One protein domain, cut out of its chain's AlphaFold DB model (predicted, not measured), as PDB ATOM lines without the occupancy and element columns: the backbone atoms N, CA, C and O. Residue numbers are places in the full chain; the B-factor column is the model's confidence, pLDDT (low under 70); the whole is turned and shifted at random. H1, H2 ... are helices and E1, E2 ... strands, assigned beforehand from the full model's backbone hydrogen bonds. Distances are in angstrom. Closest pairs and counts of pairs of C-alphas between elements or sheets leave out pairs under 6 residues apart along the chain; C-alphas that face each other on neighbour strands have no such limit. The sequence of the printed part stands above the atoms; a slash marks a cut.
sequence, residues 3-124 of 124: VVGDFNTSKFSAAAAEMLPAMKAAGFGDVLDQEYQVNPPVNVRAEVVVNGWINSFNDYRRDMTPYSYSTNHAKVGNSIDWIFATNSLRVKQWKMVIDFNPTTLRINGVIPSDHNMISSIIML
ATOM      1  N   VAL A   3     103.283 110.951  78.021       97.81
ATOM      2  CA  VAL A   3     102.071 110.316  78.551       97.81
ATOM      3  C   VAL A   3     102.490 109.447  79.726       97.81
ATOM      4  O   VAL A   3     103.427 108.664  79.597       97.81
ATOM      5  N   VAL A   4     101.829 109.608  80.869       97.62
ATOM      6  CA  VAL A   4     102.175 108.905  82.109       97.62
ATOM      7  C   VAL A   4     100.926 108.378  82.788       97.62
ATOM      8  O   VAL A   4      99.859 108.980  82.658       97.62
ATOM      9  N   GLY A   5     101.070 107.297  83.543       96.88
ATOM     10  CA  GLY A   5     100.014 106.805  84.417       96.88
ATOM     11  C   GLY A   5     100.115 105.314  84.679       96.88
ATOM     12  O   GLY A   5     101.041 104.650  84.214       96.88
ATOM     13  N   ASP A   6      99.122 104.812  85.396       96.62
ATOM     14  CA  ASP A   6      98.860 103.387  85.533       96.62
ATOM     15  C   ASP A   6      98.067 102.902  84.311       96.62
ATOM     16  O   ASP A   6      96.960 103.376  84.047       96.62
ATOM     17  N   PHE A   7      98.650 101.984  83.537       96.19
ATOM     18  CA  PHE A   7      97.997 101.374  82.370       96.19
ATOM     19  C   PHE A   7      97.470  99.973  82.702       96.19
ATOM     20  O   PHE A   7      96.979  99.272  81.814       96.19
ATOM     21  N   ASN A   8      97.609  99.536  83.957       94.94
ATOM     22  CA  ASN A   8      97.205  98.233  84.472       94.94
ATOM     23  C   ASN A   8      97.685  97.063  83.589       94.94
ATOM     24  O   ASN A   8      96.985  96.082  83.344       94.94
ATOM     25  N   THR A   9      98.890  97.221  83.035       95.56
ATOM     26  CA  THR A   9      99.455  96.377  81.978       95.56
ATOM     27  C   THR A   9     100.941  96.210  82.248       95.56
ATOM     28  O   THR A   9     101.646  97.204  82.345       95.56
ATOM     29  N   SER A  10     101.453  94.981  82.334       95.31
ATOM     30  CA  SER A  10     102.903  94.733  82.439       95.31
ATOM     31  C   SER A  10     103.477  94.253  81.112       95.31
ATOM     32  O   SER A  10     102.750  93.694  80.288       95.31
ATOM     33  N   LYS A  11     104.796  94.358  80.923       95.31
ATOM     34  CA  LYS A  11     105.487  93.843  79.723       95.31
ATOM     35  C   LYS A  11     105.313  92.342  79.433       95.31
ATOM     36  O   LYS A  11     105.685  91.890  78.354       95.31
ATOM     37  N   PHE A  12     104.767  91.564  80.367       96.19
ATOM     38  CA  PHE A  12     104.451  90.143  80.177       96.19
ATOM     39  C   PHE A  12     102.954  89.867  79.984       96.19
ATOM     40  O   PHE A  12     102.568  88.729  79.724       96.19
ATOM     41  N   SER A  13     102.103  90.884  80.121       95.38
ATOM     42  CA  SER A  13     100.660  90.748  79.933       95.38
ATOM     43  C   SER A  13     100.282  90.694  78.451       95.38
ATOM     44  O   SER A  13     100.939  91.309  77.612       95.38
ATOM     45  N   ALA A  14      99.180  90.014  78.125       95.12
ATOM     46  CA  ALA A  14      98.658  89.970  76.757       95.12
ATOM     47  C   ALA A  14      98.317  91.371  76.214       95.12
ATOM     48  O   ALA A  14      98.560  91.647  75.045       95.12
ATOM     49  N   ALA A  15      97.834  92.278  77.071       95.00
ATOM     50  CA  ALA A  15      97.530  93.658  76.694       95.00
ATOM     51  C   ALA A  15      98.773  94.441  76.225       95.00
ATOM     52  O   ALA A  15      98.673  95.276  75.327       95.00
ATOM     53  N   ALA A  16      99.970  94.134  76.745       96.25
ATOM     54  CA  ALA A  16     101.204  94.772  76.280       96.25
ATOM     55  C   ALA A  16     101.551  94.422  74.825       96.25
ATOM     56  O   ALA A  16     102.191  95.231  74.152       96.25
ATOM     57  N   ALA A  17     101.096  93.264  74.329       96.06
ATOM     58  CA  ALA A  17     101.280  92.857  72.935       96.06
ATOM     59  C   ALA A  17     100.557  93.790  71.951       96.06
ATOM     60  O   ALA A  17     100.970  93.896  70.800       96.06
ATOM     61  N   GLU A  18      99.500  94.471  72.401       96.00
ATOM     62  CA  GLU A  18      98.736  95.438  71.610       96.00
ATOM     63  C   GLU A  18      99.156  96.880  71.930       96.00
ATOM     64  O   GLU A  18      99.456  97.666  71.029       96.00
ATOM     65  N   MET A  19      99.254  97.211  73.222       96.75
ATOM     66  CA  MET A  19      99.565  98.559  73.697       96.75
ATOM     67  C   MET A  19     100.932  99.051  73.202       96.75
ATOM     68  O   MET A  19     101.039 100.182  72.723       96.75
ATOM     69  N   LEU A  20     101.989  98.233  73.300       96.12
ATOM     70  CA  LEU A  20     103.343  98.675  72.946       96.12
ATOM     71  C   LEU A  20     103.492  98.963  71.441       96.12
ATOM     72  O   LEU A  20     104.007 100.035  71.102       96.12
ATOM     73  N   PRO A  21     103.008  98.103  70.518       96.75
ATOM     74  CA  PRO A  21     102.949  98.457  69.102       96.75
ATOM     75  C   PRO A  21     102.102  99.697  68.812       96.75
ATOM     76  O   PRO A  21     102.525 100.521  68.000       96.75
ATOM     77  N   ALA A  22     100.954  99.871  69.479       97.19
ATOM     78  CA  ALA A  22     100.092 101.037  69.275       97.19
ATOM     79  C   ALA A  22     100.795 102.346  69.679       97.19
ATOM     80  O   ALA A  22     100.824 103.302  68.902       97.19
ATOM     81  N   MET A  23     101.450 102.367  70.846       97.75
ATOM     82  CA  MET A  23     102.248 103.512  71.297       97.75
ATOM     83  C   MET A  23     103.405 103.804  70.336       97.75
ATOM     84  O   MET A  23     103.627 104.961  69.968       97.75
ATOM     85  N   LYS A  24     104.095 102.759  69.856       96.31
ATOM     86  CA  LYS A  24     105.172 102.891  68.866       96.31
ATOM     87  C   LYS A  24     104.679 103.485  67.547       96.31
ATOM     88  O   LYS A  24     105.316 104.401  67.027       96.31
ATOM     89  N   ALA A  25     103.553 103.003  67.025       97.88
ATOM     90  CA  ALA A  25     102.934 103.519  65.804       97.88
ATOM     91  C   ALA A  25     102.499 104.988  65.951       97.88
ATOM     92  O   ALA A  25     102.617 105.762  65.005       97.88
ATOM     93  N   ALA A  26     102.083 105.392  67.155       97.69
ATOM     94  CA  ALA A  26     101.769 106.777  67.503       97.69
ATOM     95  C   ALA A  26     103.013 107.664  67.756       97.69
ATOM     96  O   ALA A  26     102.876 108.836  68.105       97.69
ATOM     97  N   GLY A  27     104.231 107.137  67.581       97.75
ATOM     98  CA  GLY A  27     105.480 107.893  67.712       97.75
ATOM     99  C   GLY A  27     106.034 107.988  69.138       97.75
ATOM    100  O   GLY A  27     106.952 108.780  69.383       97.75
ATOM    101  N   PHE A  28     105.513 107.188  70.069       98.31
ATOM    102  CA  PHE A  28     106.011 107.085  71.438       98.31
ATOM    103  C   PHE A  28     106.951 105.896  71.600       98.31
ATOM    104  O   PHE A  28     106.762 104.840  71.005       98.31
ATOM    105  N   GLY A  29     107.953 106.062  72.448       97.19
ATOM    106  CA  GLY A  29     108.736 104.961  72.986       97.19
ATOM    107  C   GLY A  29     108.527 104.884  74.490       97.19
ATOM    108  O   GLY A  29     108.273 105.910  75.137       97.19
ATOM    109  N   ASP A  30     108.666 103.685  75.043       97.31
ATOM    110  CA  ASP A  30     108.712 103.503  76.490       97.31
ATOM    111  C   ASP A  30     109.975 104.159  77.068       97.31
ATOM    112  O   ASP A  30     111.034 104.161  76.444       97.31
ATOM    113  N   VAL A  31     109.842 104.789  78.225       98.12
ATOM    114  CA  VAL A  31     110.930 105.438  78.962       98.12
ATOM    115  C   VAL A  31     111.536 104.500  80.002       98.12
ATOM    116  O   VAL A  31     112.687 104.698  80.375       98.12
ATOM    117  N   LEU A  32     110.780 103.499  80.462       97.81
ATOM    118  CA  LEU A  32     111.182 102.582  81.533       97.81
ATOM    119  C   LEU A  32     111.985 101.373  81.034       97.81
ATOM    120  O   LEU A  32     112.252 100.457  81.809       97.81
ATOM    121  N   ASP A  33     112.349 101.350  79.750       97.00
ATOM    122  CA  ASP A  33     113.073 100.251  79.101       97.00
ATOM    123  C   ASP A  33     112.370  98.885  79.245       97.00
ATOM    124  O   ASP A  33     113.004  97.834  79.329       97.00
ATOM    125  N   GLN A  34     111.041  98.873  79.305       95.12
ATOM    126  CA  GLN A  34     110.239  97.662  79.302       95.12
ATOM    127  C   GLN A  34     109.964  97.210  77.866       95.12
ATOM    128  O   GLN A  34     109.356  97.910  77.055       95.12
ATOM    129  N   GLU A  35     110.352  95.974  77.570       94.81
ATOM    130  CA  GLU A  35     110.122  95.343  76.276       94.81
ATOM    131  C   GLU A  35     109.204  94.134  76.421       94.81
ATOM    132  O   GLU A  35     109.335  93.346  77.361       94.81
ATOM    133  N   TYR A  36     108.267  93.984  75.481       96.88
ATOM    134  CA  TYR A  36     107.307  92.886  75.501       96.88
ATOM    135  C   TYR A  36     108.028  91.536  75.562       96.88
ATOM    136  O   TYR A  36     108.782  91.193  74.657       96.88
ATOM    137  N   GLN A  37     107.789  90.783  76.637       96.75
ATOM    138  CA  GLN A  37     108.372  89.462  76.898       96.75
ATOM    139  C   GLN A  37     109.913  89.374  76.882       96.75
ATOM    140  O   GLN A  37     110.463  88.272  76.877       96.75
ATOM    141  N   VAL A  38     110.625  90.502  76.952       96.88
ATOM    142  CA  VAL A  38     112.095  90.554  76.942       96.88
ATOM    143  C   VAL A  38     112.592  91.130  78.270       96.88
ATOM    144  O   VAL A  38     112.174  92.206  78.697       96.88
ATOM    145  N   ASN A  39     113.454  90.383  78.971       97.19
ATOM    146  CA  ASN A  39     114.053  90.824  80.233       97.19
ATOM    147  C   ASN A  39     115.338  90.027  80.553       97.19
ATOM    148  O   ASN A  39     115.228  88.829  80.843       97.19
ATOM    149  N   PRO A  40     116.543  90.631  80.574       97.44
ATOM    150  CA  PRO A  40     116.862  92.063  80.444       97.44
ATOM    151  C   PRO A  40     116.475  92.699  79.099       97.44
ATOM    152  O   PRO A  40     116.447  91.979  78.101       97.44
ATOM    153  N   PRO A  41     116.180  94.011  79.059       96.62
ATOM    154  CA  PRO A  41     115.937  94.723  77.807       96.62
ATOM    155  C   PRO A  41     117.213  94.842  76.966       96.62
ATOM    156  O   PRO A  41     118.327  94.824  77.490       96.62
ATOM    157  N   VAL A  42     117.040  94.984  75.654       96.25
ATOM    158  CA  VAL A  42     118.127  95.121  74.668       96.25
ATOM    159  C   VAL A  42     118.065  96.450  73.908       96.25
ATOM    160  O   VAL A  42     119.079  96.914  73.395       96.25
ATOM    161  N   ASN A  43     116.900  97.095  73.881       94.25
ATOM    162  CA  ASN A  43     116.608  98.368  73.233       94.25
ATOM    163  C   ASN A  43     116.364  99.459  74.287       94.25
ATOM    164  O   ASN A  43     115.297 100.075  74.336       94.25
ATOM    165  N   VAL A  44     117.360  99.690  75.143       96.12
ATOM    166  CA  VAL A  44     117.280 100.716  76.191       96.12
ATOM    167  C   VAL A  44     117.297 102.125  75.587       96.12
ATOM    168  O   VAL A  44     118.084 102.429  74.688       96.12
ATOM    169  N   ARG A  45     116.420 102.999  76.081       96.06
ATOM    170  CA  ARG A  45     116.367 104.428  75.738       96.06
ATOM    171  C   ARG A  45     116.985 105.298  76.816       96.06
ATOM    172  O   ARG A  45     117.490 106.374  76.498       96.06
ATOM    173  N   ALA A  46     116.911 104.871  78.072       97.94
ATOM    174  CA  ALA A  46     117.438 105.645  79.177       97.94
ATOM    175  C   ALA A  46     118.952 105.487  79.314       97.94
ATOM    176  O   ALA A  46     119.490 104.386  79.297       97.94
ATOM    177  N   GLU A  47     119.649 106.604  79.508       97.94
ATOM    178  CA  GLU A  47     121.096 106.571  79.756       97.94
ATOM    179  C   GLU A  47     121.450 106.094  81.160       97.94
ATOM    180  O   GLU A  47     122.514 105.519  81.379       97.94
ATOM    181  N   VAL A  48     120.579 106.385  82.125       98.25
ATOM    182  CA  VAL A  48     120.770 106.044  83.531       98.25
ATOM    183  C   VAL A  48     119.476 105.465  84.077       98.25
ATOM    184  O   VAL A  48     118.410 106.074  83.979       98.25
ATOM    185  N   VAL A  49     119.592 104.303  84.711       98.38
ATOM    186  CA  VAL A  49     118.486 103.622  85.378       98.38
ATOM    187  C   VAL A  49     118.820 103.496  86.855       98.38
ATOM    188  O   VAL A  49     119.855 102.941  87.220       98.38
ATOM    189  N   VAL A  50     117.941 104.002  87.720       98.44
ATOM    190  CA  VAL A  50     118.103 103.902  89.176       98.44
ATOM    191  C   VAL A  50     116.990 103.033  89.744       98.44
ATOM    192  O   VAL A  50     115.810 103.338  89.591       98.44
ATOM    193  N   ASN A  51     117.368 101.947  90.421       97.75
ATOM    194  CA  ASN A  51     116.435 100.985  91.019       97.75
ATOM    195  C   ASN A  51     115.444 100.360  90.019       97.75
ATOM    196  O   ASN A  51     114.359  99.931  90.406       97.75
ATOM    197  N   GLY A  52     115.803 100.288  88.734       97.62
ATOM    198  CA  GLY A  52     114.875  99.847  87.692       97.62
ATOM    199  C   GLY A  52     114.479  98.374  87.743       97.62
ATOM    200  O   GLY A  52     113.551  97.971  87.056       97.62
ATOM    201  N   TRP A  53     115.139  97.576  88.578       97.81
ATOM    202  CA  TRP A  53     114.842  96.164  88.828       97.81
ATOM    203  C   TRP A  53     113.659  95.938  89.788       97.81
ATOM    204  O   TRP A  53     113.210  94.799  89.951       97.81
ATOM    205  N   ILE A  54     113.164  97.007  90.419       97.69
ATOM    206  CA  ILE A  54     112.028  97.007  91.348       97.69
ATOM    207  C   ILE A  54     110.732  97.222  90.562       97.69
ATOM    208  O   ILE A  54     110.704  98.038  89.644       97.69
ATOM    209  N   ASN A  55     109.656  96.505  90.902       96.62
ATOM    210  CA  ASN A  55     108.354  96.726  90.257       96.62
ATOM    211  C   ASN A  55     107.707  98.025  90.741       96.62
ATOM    212  O   ASN A  55     107.908  98.449  91.882       96.62
ATOM    213  N   SER A  56     106.861  98.615  89.896       96.62
ATOM    214  CA  SER A  56     106.001  99.710  90.336       96.62
ATOM    215  C   SER A  56     104.963  99.221  91.353       96.62
ATOM    216  O   SER A  56     104.861  99.800  92.421       96.62
ATOM    217  N   PHE A  57     104.287  98.095  91.124       96.56
ATOM    218  CA  PHE A  57     103.355  97.529  92.106       96.56
ATOM    219  C   PHE A  57     104.082  96.910  93.316       96.56
ATOM    220  O   PHE A  57     104.942  96.038  93.152       96.56
ATOM    221  N   ASN A  58     103.715  97.342  94.525       95.44
ATOM    222  CA  ASN A  58     104.297  96.920  95.801       95.44
ATOM    223  C   ASN A  58     103.290  96.298  96.790       95.44
ATOM    224  O   ASN A  58     103.738  95.622  97.715       95.44
ATOM    225  N   ASP A  59     101.970  96.469  96.612       96.25
ATOM    226  CA  ASP A  59     100.927  95.849  97.465       96.25
ATOM    227  C   ASP A  59     101.109  96.127  98.977       96.25
ATOM    228  O   ASP A  59     100.881  95.271  99.831       96.25
ATOM    229  N   TYR A  60     101.651  97.299  99.322       96.56
ATOM    230  CA  TYR A  60     102.068  97.681 100.678       96.56
ATOM    231  C   TYR A  60     103.096  96.735 101.334       96.56
ATOM    232  O   TYR A  60     103.339  96.791 102.548       96.56
ATOM    233  N   ARG A  61     103.754  95.869 100.555       96.56
ATOM    234  CA  ARG A  61     104.768  94.935 101.051       96.56
ATOM    235  C   ARG A  61     106.055  95.685 101.336       96.56
ATOM    236  O   ARG A  61     106.697  96.245 100.450       96.56
ATOM    237  N   ARG A  62     106.474  95.625 102.601       96.69
ATOM    238  CA  ARG A  62     107.740  96.227 103.038       96.69
ATOM    239  C   ARG A  62     108.957  95.520 102.464       96.69
ATOM    240  O   ARG A  62     109.950  96.186 102.229       96.69
ATOM    241  N   ASP A  63     108.912  94.203 102.312       97.12
ATOM    242  CA  ASP A  63     109.995  93.438 101.691       97.12
ATOM    243  C   ASP A  63     109.802  93.445 100.173       97.12
ATOM    244  O   ASP A  63     108.763  92.992  99.689       97.12
ATOM    245  N   MET A  64     110.782  93.977  99.437       95.38
ATOM    246  CA  MET A  64     110.694  94.088  97.977       95.38
ATOM    247  C   MET A  64     111.131  92.838  97.217       95.38
ATOM    248  O   MET A  64     110.886  92.730  96.013       95.38
ATOM    249  N   THR A  65     111.775  91.891  97.898       95.62
ATOM    250  CA  THR A  65     112.308  90.678  97.272       95.62
ATOM    251  C   THR A  65     111.259  89.810  96.571       95.62
ATOM    252  O   THR A  65     111.580  89.306  95.496       95.62
ATOM    253  N   PRO A  66     110.006  89.656  97.055       93.44
ATOM    254  CA  PRO A  66     109.049  88.737  96.434       93.44
ATOM    255  C   PRO A  66     108.522  89.209  95.081       93.44
ATOM    256  O   PRO A  66     107.964  88.414  94.329       93.44
ATOM    257  N   TYR A  67     108.631  90.506  94.792       91.50
ATOM    258  CA  TYR A  67     108.091  91.091  93.570       91.50
ATOM    259  C   TYR A  67     109.164  91.696  92.667       91.50
ATOM    260  O   TYR A  67     108.879  91.921  91.501       91.50
ATOM    261  N   SER A  68     110.389  91.910  93.143       95.88
ATOM    262  CA  SER A  68     111.453  92.578  92.381       95.88
ATOM    263  C   SER A  68     112.571  91.621  91.961       95.88
ATOM    264  O   SER A  68     112.718  90.527  92.502       95.88
ATOM    265  N   TYR A  69     113.429  92.040  91.030       97.25
ATOM    266  CA  TYR A  69     114.591  91.254  90.593       97.25
ATOM    267  C   TYR A  69     115.836  91.476  91.475       97.25
ATOM    268  O   TYR A  69     116.903  91.814  90.970       97.25
ATOM    269  N   SER A  70     115.722  91.263  92.790       95.88
ATOM    270  CA  SER A  70     116.769  91.585  93.788       95.88
ATOM    271  C   SER A  70     118.099  90.836  93.634       95.88
ATOM    272  O   SER A  70     119.112  91.241  94.194       95.88
ATOM    273  N   THR A  71     118.117  89.733  92.888       96.06
ATOM    274  CA  THR A  71     119.330  88.947  92.608       96.06
ATOM    275  C   THR A  71     119.911  89.214  91.219       96.06
ATOM    276  O   THR A  71     120.994  88.723  90.905       96.06
ATOM    277  N   ASN A  72     119.214  89.977  90.368       96.69
ATOM    278  CA  ASN A  72     119.667  90.314  89.022       96.69
ATOM    279  C   ASN A  72     119.173  91.706  88.607       96.69
ATOM    280  O   ASN A  72     118.148  91.850  87.939       96.69
ATOM    281  N   HIS A  73     119.953  92.726  88.961       96.19
ATOM    282  CA  HIS A  73     119.622  94.129  88.700       96.19
ATOM    283  C   HIS A  73     119.762  94.559  87.231       96.19
ATOM    284  O   HIS A  73     119.433  95.696  86.910       96.19
ATOM    285  N   ALA A  74     120.232  93.680  86.334       96.38
ATOM    286  CA  ALA A  74     120.193  93.948  84.894       96.38
ATOM    287  C   ALA A  74     118.766  93.832  84.331       96.38
ATOM    288  O   ALA A  74     118.484  94.327  83.243       96.38
ATOM    289  N   LYS A  75     117.862  93.163  85.055       97.75
ATOM    290  CA  LYS A  75     116.449  93.081  84.692       97.75
ATOM    291  C   LYS A  75     115.714  94.360  85.064       97.75
ATOM    292  O   LYS A  75     116.001  94.977  86.085       97.75
ATOM    293  N   VAL A  76     114.694  94.685  84.281       97.50
ATOM    294  CA  VAL A  76     113.733  95.743  84.599       97.50
ATOM    295  C   VAL A  76     112.538  95.124  85.317       97.50
ATOM    296  O   VAL A  76     112.062  94.061  84.906       97.50
ATOM    297  N   GLY A  77     112.041  95.775  86.366       96.69
ATOM    298  CA  GLY A  77     110.851  95.392  87.121       96.69
ATOM    299  C   GLY A  77     109.607  95.279  86.240       96.69
ATOM    300  O   GLY A  77     109.538  95.812  85.133       96.69
ATOM    301  N   ASN A  78     108.618  94.525  86.697       95.50
ATOM    302  CA  ASN A  78     107.344  94.346  86.007       95.50
ATOM    303  C   ASN A  78     106.399  95.486  86.375       95.50
ATOM    304  O   ASN A  78     105.456  95.292  87.140       95.50
ATOM    305  N   SER A  79     106.700  96.680  85.875       95.56
ATOM    306  CA  SER A  79     105.887  97.860  86.139       95.56
ATOM    307  C   SER A  79     104.567  97.784  85.378       95.56
ATOM    308  O   SER A  79     104.517  97.332  84.231       95.56
ATOM    309  N   ILE A  80     103.502  98.218  86.046       96.75
ATOM    310  CA  ILE A  80     102.170  98.431  85.458       96.75
ATOM    311  C   ILE A  80     101.871  99.916  85.225       96.75
ATOM    312  O   ILE A  80     100.986 100.265  84.443       96.75
ATOM    313  N   ASP A  81     102.703 100.767  85.822       97.94
ATOM    314  CA  ASP A  81     102.813 102.194  85.571       97.94
ATOM    315  C   ASP A  81     103.832 102.453  84.460       97.94
ATOM    316  O   ASP A  81     104.906 101.842  84.429       97.94
ATOM    317  N   TRP A  82     103.512 103.381  83.561       97.75
ATOM    318  CA  TRP A  82     104.305 103.671  82.370       97.75
ATOM    319  C   TRP A  82     104.606 105.155  82.232       97.75
ATOM    320  O   TRP A  82     103.814 106.023  82.608       97.75
ATOM    321  N   ILE A  83     105.749 105.439  81.612       98.44
ATOM    322  CA  ILE A  83     106.060 106.743  81.036       98.44
ATOM    323  C   ILE A  83     106.363 106.492  79.565       98.44
ATOM    324  O   ILE A  83     107.317 105.805  79.217       98.44
ATOM    325  N   PHE A  84     105.568 107.090  78.691       98.50
ATOM    326  CA  PHE A  84     105.816 107.113  77.262       98.50
ATOM    327  C   PHE A  84     106.232 108.515  76.848       98.50
ATOM    328  O   PHE A  84     105.618 109.507  77.239       98.50
ATOM    329  N   ALA A  85     107.263 108.612  76.017       98.38
ATOM    330  CA  ALA A  85     107.742 109.883  75.488       98.38
ATOM    331  C   ALA A  85     107.908 109.794  73.976       98.38
ATOM    332  O   ALA A  85     108.322 108.754  73.459       98.38
ATOM    333  N   THR A  86     107.616 110.892  73.271       98.00
ATOM    334  CA  THR A  86     107.890 111.014  71.832       98.00
ATOM    335  C   THR A  86     109.321 110.560  71.527       98.00
ATOM    336  O   THR A  86     110.245 110.914  72.258       98.00
ATOM    337  N   ASN A  87     109.513 109.784  70.458       96.19
ATOM    338  CA  ASN A  87     110.796 109.131  70.169       96.19
ATOM    339  C   ASN A  87     111.976 110.096  69.972       96.19
ATOM    340  O   ASN A  87     113.111 109.717  70.245       96.19
ATOM    341  N   SER A  88     111.715 111.337  69.558       96.38
ATOM    342  CA  SER A  88     112.741 112.376  69.421       96.38
ATOM    343  C   SER A  88     113.265 112.913  70.756       96.38
ATOM    344  O   SER A  88     114.315 113.541  70.774       96.38
ATOM    345  N   LEU A  89     112.542 112.704  71.860       98.12
ATOM    346  CA  LEU A  89     112.961 113.167  73.178       98.12
ATOM    347  C   LEU A  89     113.990 112.209  73.773       98.12
ATOM    348  O   LEU A  89     113.804 110.987  73.784       98.12
ATOM    349  N   ARG A  90     115.059 112.786  74.315       97.81
ATOM    350  CA  ARG A  90     116.156 112.051  74.940       97.81
ATOM    351  C   ARG A  90     115.802 111.715  76.389       97.81
ATOM    352  O   ARG A  90     115.441 112.600  77.165       97.81
ATOM    353  N   VAL A  91     115.956 110.449  76.774       98.50
ATOM    354  CA  VAL A  91     115.710 109.983  78.146       98.50
ATOM    355  C   VAL A  91     117.024 109.994  78.918       98.50
ATOM    356  O   VAL A  91     117.850 109.091  78.797       98.50
ATOM    357  N   LYS A  92     117.239 111.035  79.726       98.50
ATOM    358  CA  LYS A  92     118.480 111.166  80.496       98.50
ATOM    359  C   LYS A  92     118.538 110.171  81.652       98.50
ATOM    360  O   LYS A  92     119.602 109.644  81.955       98.50
ATOM    361  N   GLN A  93     117.404 109.950  82.310       98.62
ATOM    362  CA  GLN A  93     117.295 109.032  83.436       98.62
ATOM    363  C   GLN A  93     115.849 108.581  83.627       98.62
ATOM    364  O   GLN A  93     114.926 109.370  83.413       98.62
ATOM    365  N   TRP A  94     115.650 107.384  84.168       98.50
ATOM    366  CA  TRP A  94     114.466 107.096  84.975       98.50
ATOM    367  C   TRP A  94     114.838 106.408  86.291       98.50
ATOM    368  O   TRP A  94     115.919 105.832  86.436       98.50
ATOM    369  N   LYS A  95     113.960 106.530  87.288       98.38
ATOM    370  CA  LYS A  95     114.109 105.849  88.571       98.38
ATOM    371  C   LYS A  95     112.795 105.287  89.083       98.38
ATOM    372  O   LYS A  95     111.756 105.940  88.957       98.38
ATOM    373  N   MET A  96     112.892 104.152  89.765       97.94
ATOM    374  CA  MET A  96     111.890 103.752  90.748       97.94
ATOM    375  C   MET A  96     112.131 104.541  92.041       97.94
ATOM    376  O   MET A  96     113.212 104.464  92.635       97.94
ATOM    377  N   VAL A  97     111.164 105.365  92.449       97.25
ATOM    378  CA  VAL A  97     111.272 106.209  93.646       97.25
ATOM    379  C   VAL A  97     110.912 105.382  94.873       97.25
ATOM    380  O   VAL A  97     109.742 105.173  95.179       97.25
ATOM    381  N   ILE A  98     111.933 104.921  95.585       95.31
ATOM    382  CA  ILE A  98     111.779 104.101  96.786       95.31
ATOM    383  C   ILE A  98     112.940 104.371  97.746       95.31
ATOM    384  O   ILE A  98     114.085 104.526  97.315       95.31
ATOM    385  N   ASP A  99     112.638 104.440  99.040       96.50
ATOM    386  CA  ASP A  99     113.627 104.473 100.118       96.50
ATOM    387  C   ASP A  99     113.627 103.112 100.815       96.50
ATOM    388  O   ASP A  99     112.595 102.650 101.306       96.50
ATOM    389  N   PHE A 100     114.772 102.439 100.830       96.94
ATOM    390  CA  PHE A 100     114.897 101.111 101.411       96.94
ATOM    391  C   PHE A 100     116.273 100.867 102.009       96.94
ATOM    392  O   PHE A 100     117.273 101.469 101.623       96.94
ATOM    393  N   ASN A 101     116.329  99.935 102.954       97.81
ATOM    394  CA  ASN A 101     117.580  99.465 103.516       97.81
ATOM    395  C   ASN A 101     118.252  98.481 102.536       97.81
ATOM    396  O   ASN A 101     117.685  97.419 102.277       97.81
ATOM    397  N   PRO A 102     119.459  98.767 102.020       95.06
ATOM    398  CA  PRO A 102     120.097  97.934 100.999       95.06
ATOM    399  C   PRO A 102     120.572  96.566 101.515       95.06
ATOM    400  O   PRO A 102     120.829  95.675 100.713       95.06
ATOM    401  N   THR A 103     120.686  96.376 102.832       96.19
ATOM    402  CA  THR A 103     121.063  95.093 103.443       96.19
ATOM    403  C   THR A 103     119.859  94.175 103.616       96.19
ATOM    404  O   THR A 103     119.956  92.979 103.368       96.19
ATOM    405  N   THR A 104     118.725  94.719 104.061       97.31
ATOM    406  CA  THR A 104     117.518  93.921 104.340       97.31
ATOM    407  C   THR A 104     116.517  93.922 103.193       97.31
ATOM    408  O   THR A 104     115.584  93.126 103.216       97.31
ATOM    409  N   LEU A 105     116.686  94.821 102.217       96.94
ATOM    410  CA  LEU A 105     115.760  95.073 101.110       96.94
ATOM    411  C   LEU A 105     114.335  95.403 101.579       96.94
ATOM    412  O   LEU A 105     113.347  95.137 100.893       96.94
ATOM    413  N   ARG A 106     114.229  96.023 102.758       97.94
ATOM    414  CA  ARG A 106     112.961  96.488 103.319       97.94
ATOM    415  C   ARG A 106     112.796  97.986 103.117       97.94
ATOM    416  O   ARG A 106     113.727  98.746 103.378       97.94
ATOM    417  N   ILE A 107     111.602  98.395 102.702       96.62
ATOM    418  CA  ILE A 107     111.201  99.796 102.557       96.62
ATOM    419  C   ILE A 107     111.261 100.495 103.917       96.62
ATOM    420  O   ILE A 107     110.717 100.000 104.914       96.62
ATOM    421  N   ASN A 108     111.905 101.660 103.934       97.25
ATOM    422  CA  ASN A 108     111.981 102.544 105.086       97.25
ATOM    423  C   ASN A 108     110.718 103.418 105.167       97.25
ATOM    424  O   ASN A 108     110.162 103.840 104.158       97.25
ATOM    425  N   GLY A 109     110.267 103.723 106.387       95.25
ATOM    426  CA  GLY A 109     109.191 104.691 106.604       95.25
ATOM    427  C   GLY A 109     107.795 104.233 106.157       95.25
ATOM    428  O   GLY A 109     107.396 103.074 106.349       95.25
ATOM    429  N   VAL A 110     107.018 105.193 105.653       95.75
ATOM    430  CA  VAL A 110     105.618 105.030 105.235       95.75
ATOM    431  C   VAL A 110     105.566 104.688 103.750       95.75
ATOM    432  O   VAL A 110     106.190 105.367 102.943       95.75
ATOM    433  N   ILE A 111     104.787 103.662 103.396       96.44
ATOM    434  CA  ILE A 111     104.459 103.335 102.006       96.44
ATOM    435  C   ILE A 111     103.208 104.146 101.634       96.44
ATOM    436  O   ILE A 111     102.148 103.877 102.202       96.44
ATOM    437  N   PRO A 112     103.308 105.158 100.755       95.44
ATOM    438  CA  PRO A 112     102.202 106.082 100.498       95.44
ATOM    439  C   PRO A 112     101.117 105.501  99.576       95.44
ATOM    440  O   PRO A 112     100.015 106.039  99.541       95.44
ATOM    441  N   SER A 113     101.426 104.439  98.826       96.94
ATOM    442  CA  SER A 113     100.528 103.742  97.899       96.94
ATOM    443  C   SER A 113     101.035 102.317  97.666       96.94
ATOM    444  O   SER A 113     102.231 102.049  97.784       96.94
ATOM    445  N   ASP A 114     100.129 101.419  97.293       96.00
ATOM    446  CA  ASP A 114     100.412 100.100  96.719       96.00
ATOM    447  C   ASP A 114     101.199 100.151  95.400       96.00
ATOM    448  O   ASP A 114     101.638  99.104  94.924       96.00
ATOM    449  N   HIS A 115     101.429 101.340  94.840       97.75
ATOM    450  CA  HIS A 115     102.342 101.599  93.737       97.75
ATOM    451  C   HIS A 115     103.509 102.493  94.189       97.75
ATOM    452  O   HIS A 115     103.355 103.499  94.883       97.75
ATOM    453  N   ASN A 116     104.715 102.126  93.770       96.81
ATOM    454  CA  ASN A 116     105.908 102.946  93.841       96.81
ATOM    455  C   ASN A 116     105.838 104.011  92.745       96.81
ATOM    456  O   ASN A 116     105.547 103.721  91.585       96.81
ATOM    457  N   MET A 117     106.173 105.249  93.101       96.81
ATOM    458  CA  MET A 117     106.276 106.321  92.120       96.81
ATOM    459  C   MET A 117     107.421 106.032  91.140       96.81
ATOM    460  O   MET A 117     108.523 105.651  91.538       96.81
ATOM    461  N   ILE A 118     107.182 106.300  89.860       97.88
ATOM    462  CA  ILE A 118     108.202 106.326  88.809       97.88
ATOM    463  C   ILE A 118     108.513 107.775  88.425       97.88
ATOM    464  O   ILE A 118     107.628 108.627  88.379       97.88
ATOM    465  N   SER A 119     109.782 108.078  88.160       98.25
ATOM    466  CA  SER A 119     110.229 109.424  87.781       98.25
ATOM    467  C   SER A 119     111.205 109.345  86.618       98.25
ATOM    468  O   SER A 119     112.066 108.470  86.596       98.25
ATOM    469  N   SER A 120     111.141 110.304  85.691       98.44
ATOM    470  CA  SER A 120     112.086 110.411  84.576       98.44
ATOM    471  C   SER A 120     112.562 111.846  84.355       98.44
ATOM    472  O   SER A 120     111.836 112.798  84.628       98.44
ATOM    473  N   ILE A 121     113.800 111.983  83.875       98.50
ATOM    474  CA  ILE A 121     114.377 113.235  83.385       98.50
ATOM    475  C   ILE A 121     114.447 113.125  81.862       98.50
ATOM    476  O   ILE A 121     115.200 112.308  81.325       98.50
ATOM    477  N   ILE A 122     113.663 113.955  81.177       97.75
ATOM    478  CA  ILE A 122     113.545 113.979  79.718       97.75
ATOM    479  C   ILE A 122     114.097 115.308  79.205       97.75
ATOM    480  O   ILE A 122     113.790 116.363  79.758       97.75
ATOM    481  N   MET A 123     114.909 115.243  78.153       95.94
ATOM    482  CA  MET A 123     115.572 116.393  77.540       95.94
ATOM    483  C   MET A 123     114.985 116.675  76.153       95.94
ATOM    484  O   MET A 123     114.549 115.750  75.456       95.94
ATOM    485  N   LEU A 124     114.998 117.957  75.782       91.56
ATOM    486  CA  LEU A 124     114.687 118.439  74.436       91.56
ATOM    487  C   LEU A 124     115.874 118.244  73.488       91.56
ATOM    488  O   LEU A 124     117.029 118.329  73.971       91.56
TER     489      LEU A 124
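This is residues 3 to 124 of the 124 residues of an uncharacterized protein of Micropruina sp (UniProt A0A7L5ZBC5). This domain has little regular structure: a small sheet, E1 E3 E2, with H1 over one face, beside a long hairpin of E4 and E5, and long loops, residues 31 to 80 and 98 to 116. Of 122 printed residues, 38 are in named elements, in the order E1 H1 E2 E3 E4 E5; the class is mixed, both sheets antiparallel. It is compact, radius of gyration of the C-alphas 14.0 A, spanning 41 by 32 by 26 A.

Find C-alpha 3 at (102.071, 110.316, 78.551), where E1, residues 3 to 6, begins, 10.3 A long. Next come H1, 16 to 25, 13.8 A; E2, 28 to 30, 6.8 A; E3, 81 to 86, 17.1 A; E4, 90 to 97, 20.2 A; and E5, 117 to 123, 20.0 A, ending at (115.572, 116.393, 77.540).

Within hydrogen-bond range, find N 3 and O 84 of E1 and E3, 2.9 A; N 29 and O 85 of hairpin E2 and E3, 2.9 A; and N 95 and O 119 of hairpin E4 and E5, 2.8 A. E1, H1, E2 form a split strand-helix-strand unit, E3 between its strands, with a right-handed crossover. H1, with 5 of 6 O i to N i+4 pairs within range, is on the sheet at a height of 9.2 A; its closest C-alphas to E2 are Met 23 and Gly 29, 6.9 A.

The farthest C-alphas, Ala 25 and Thr 103, are 42.6 A apart. The printed part has no cut; links E2 to E3 and E4 to E5 are long. No printed residue is under pLDDT 70.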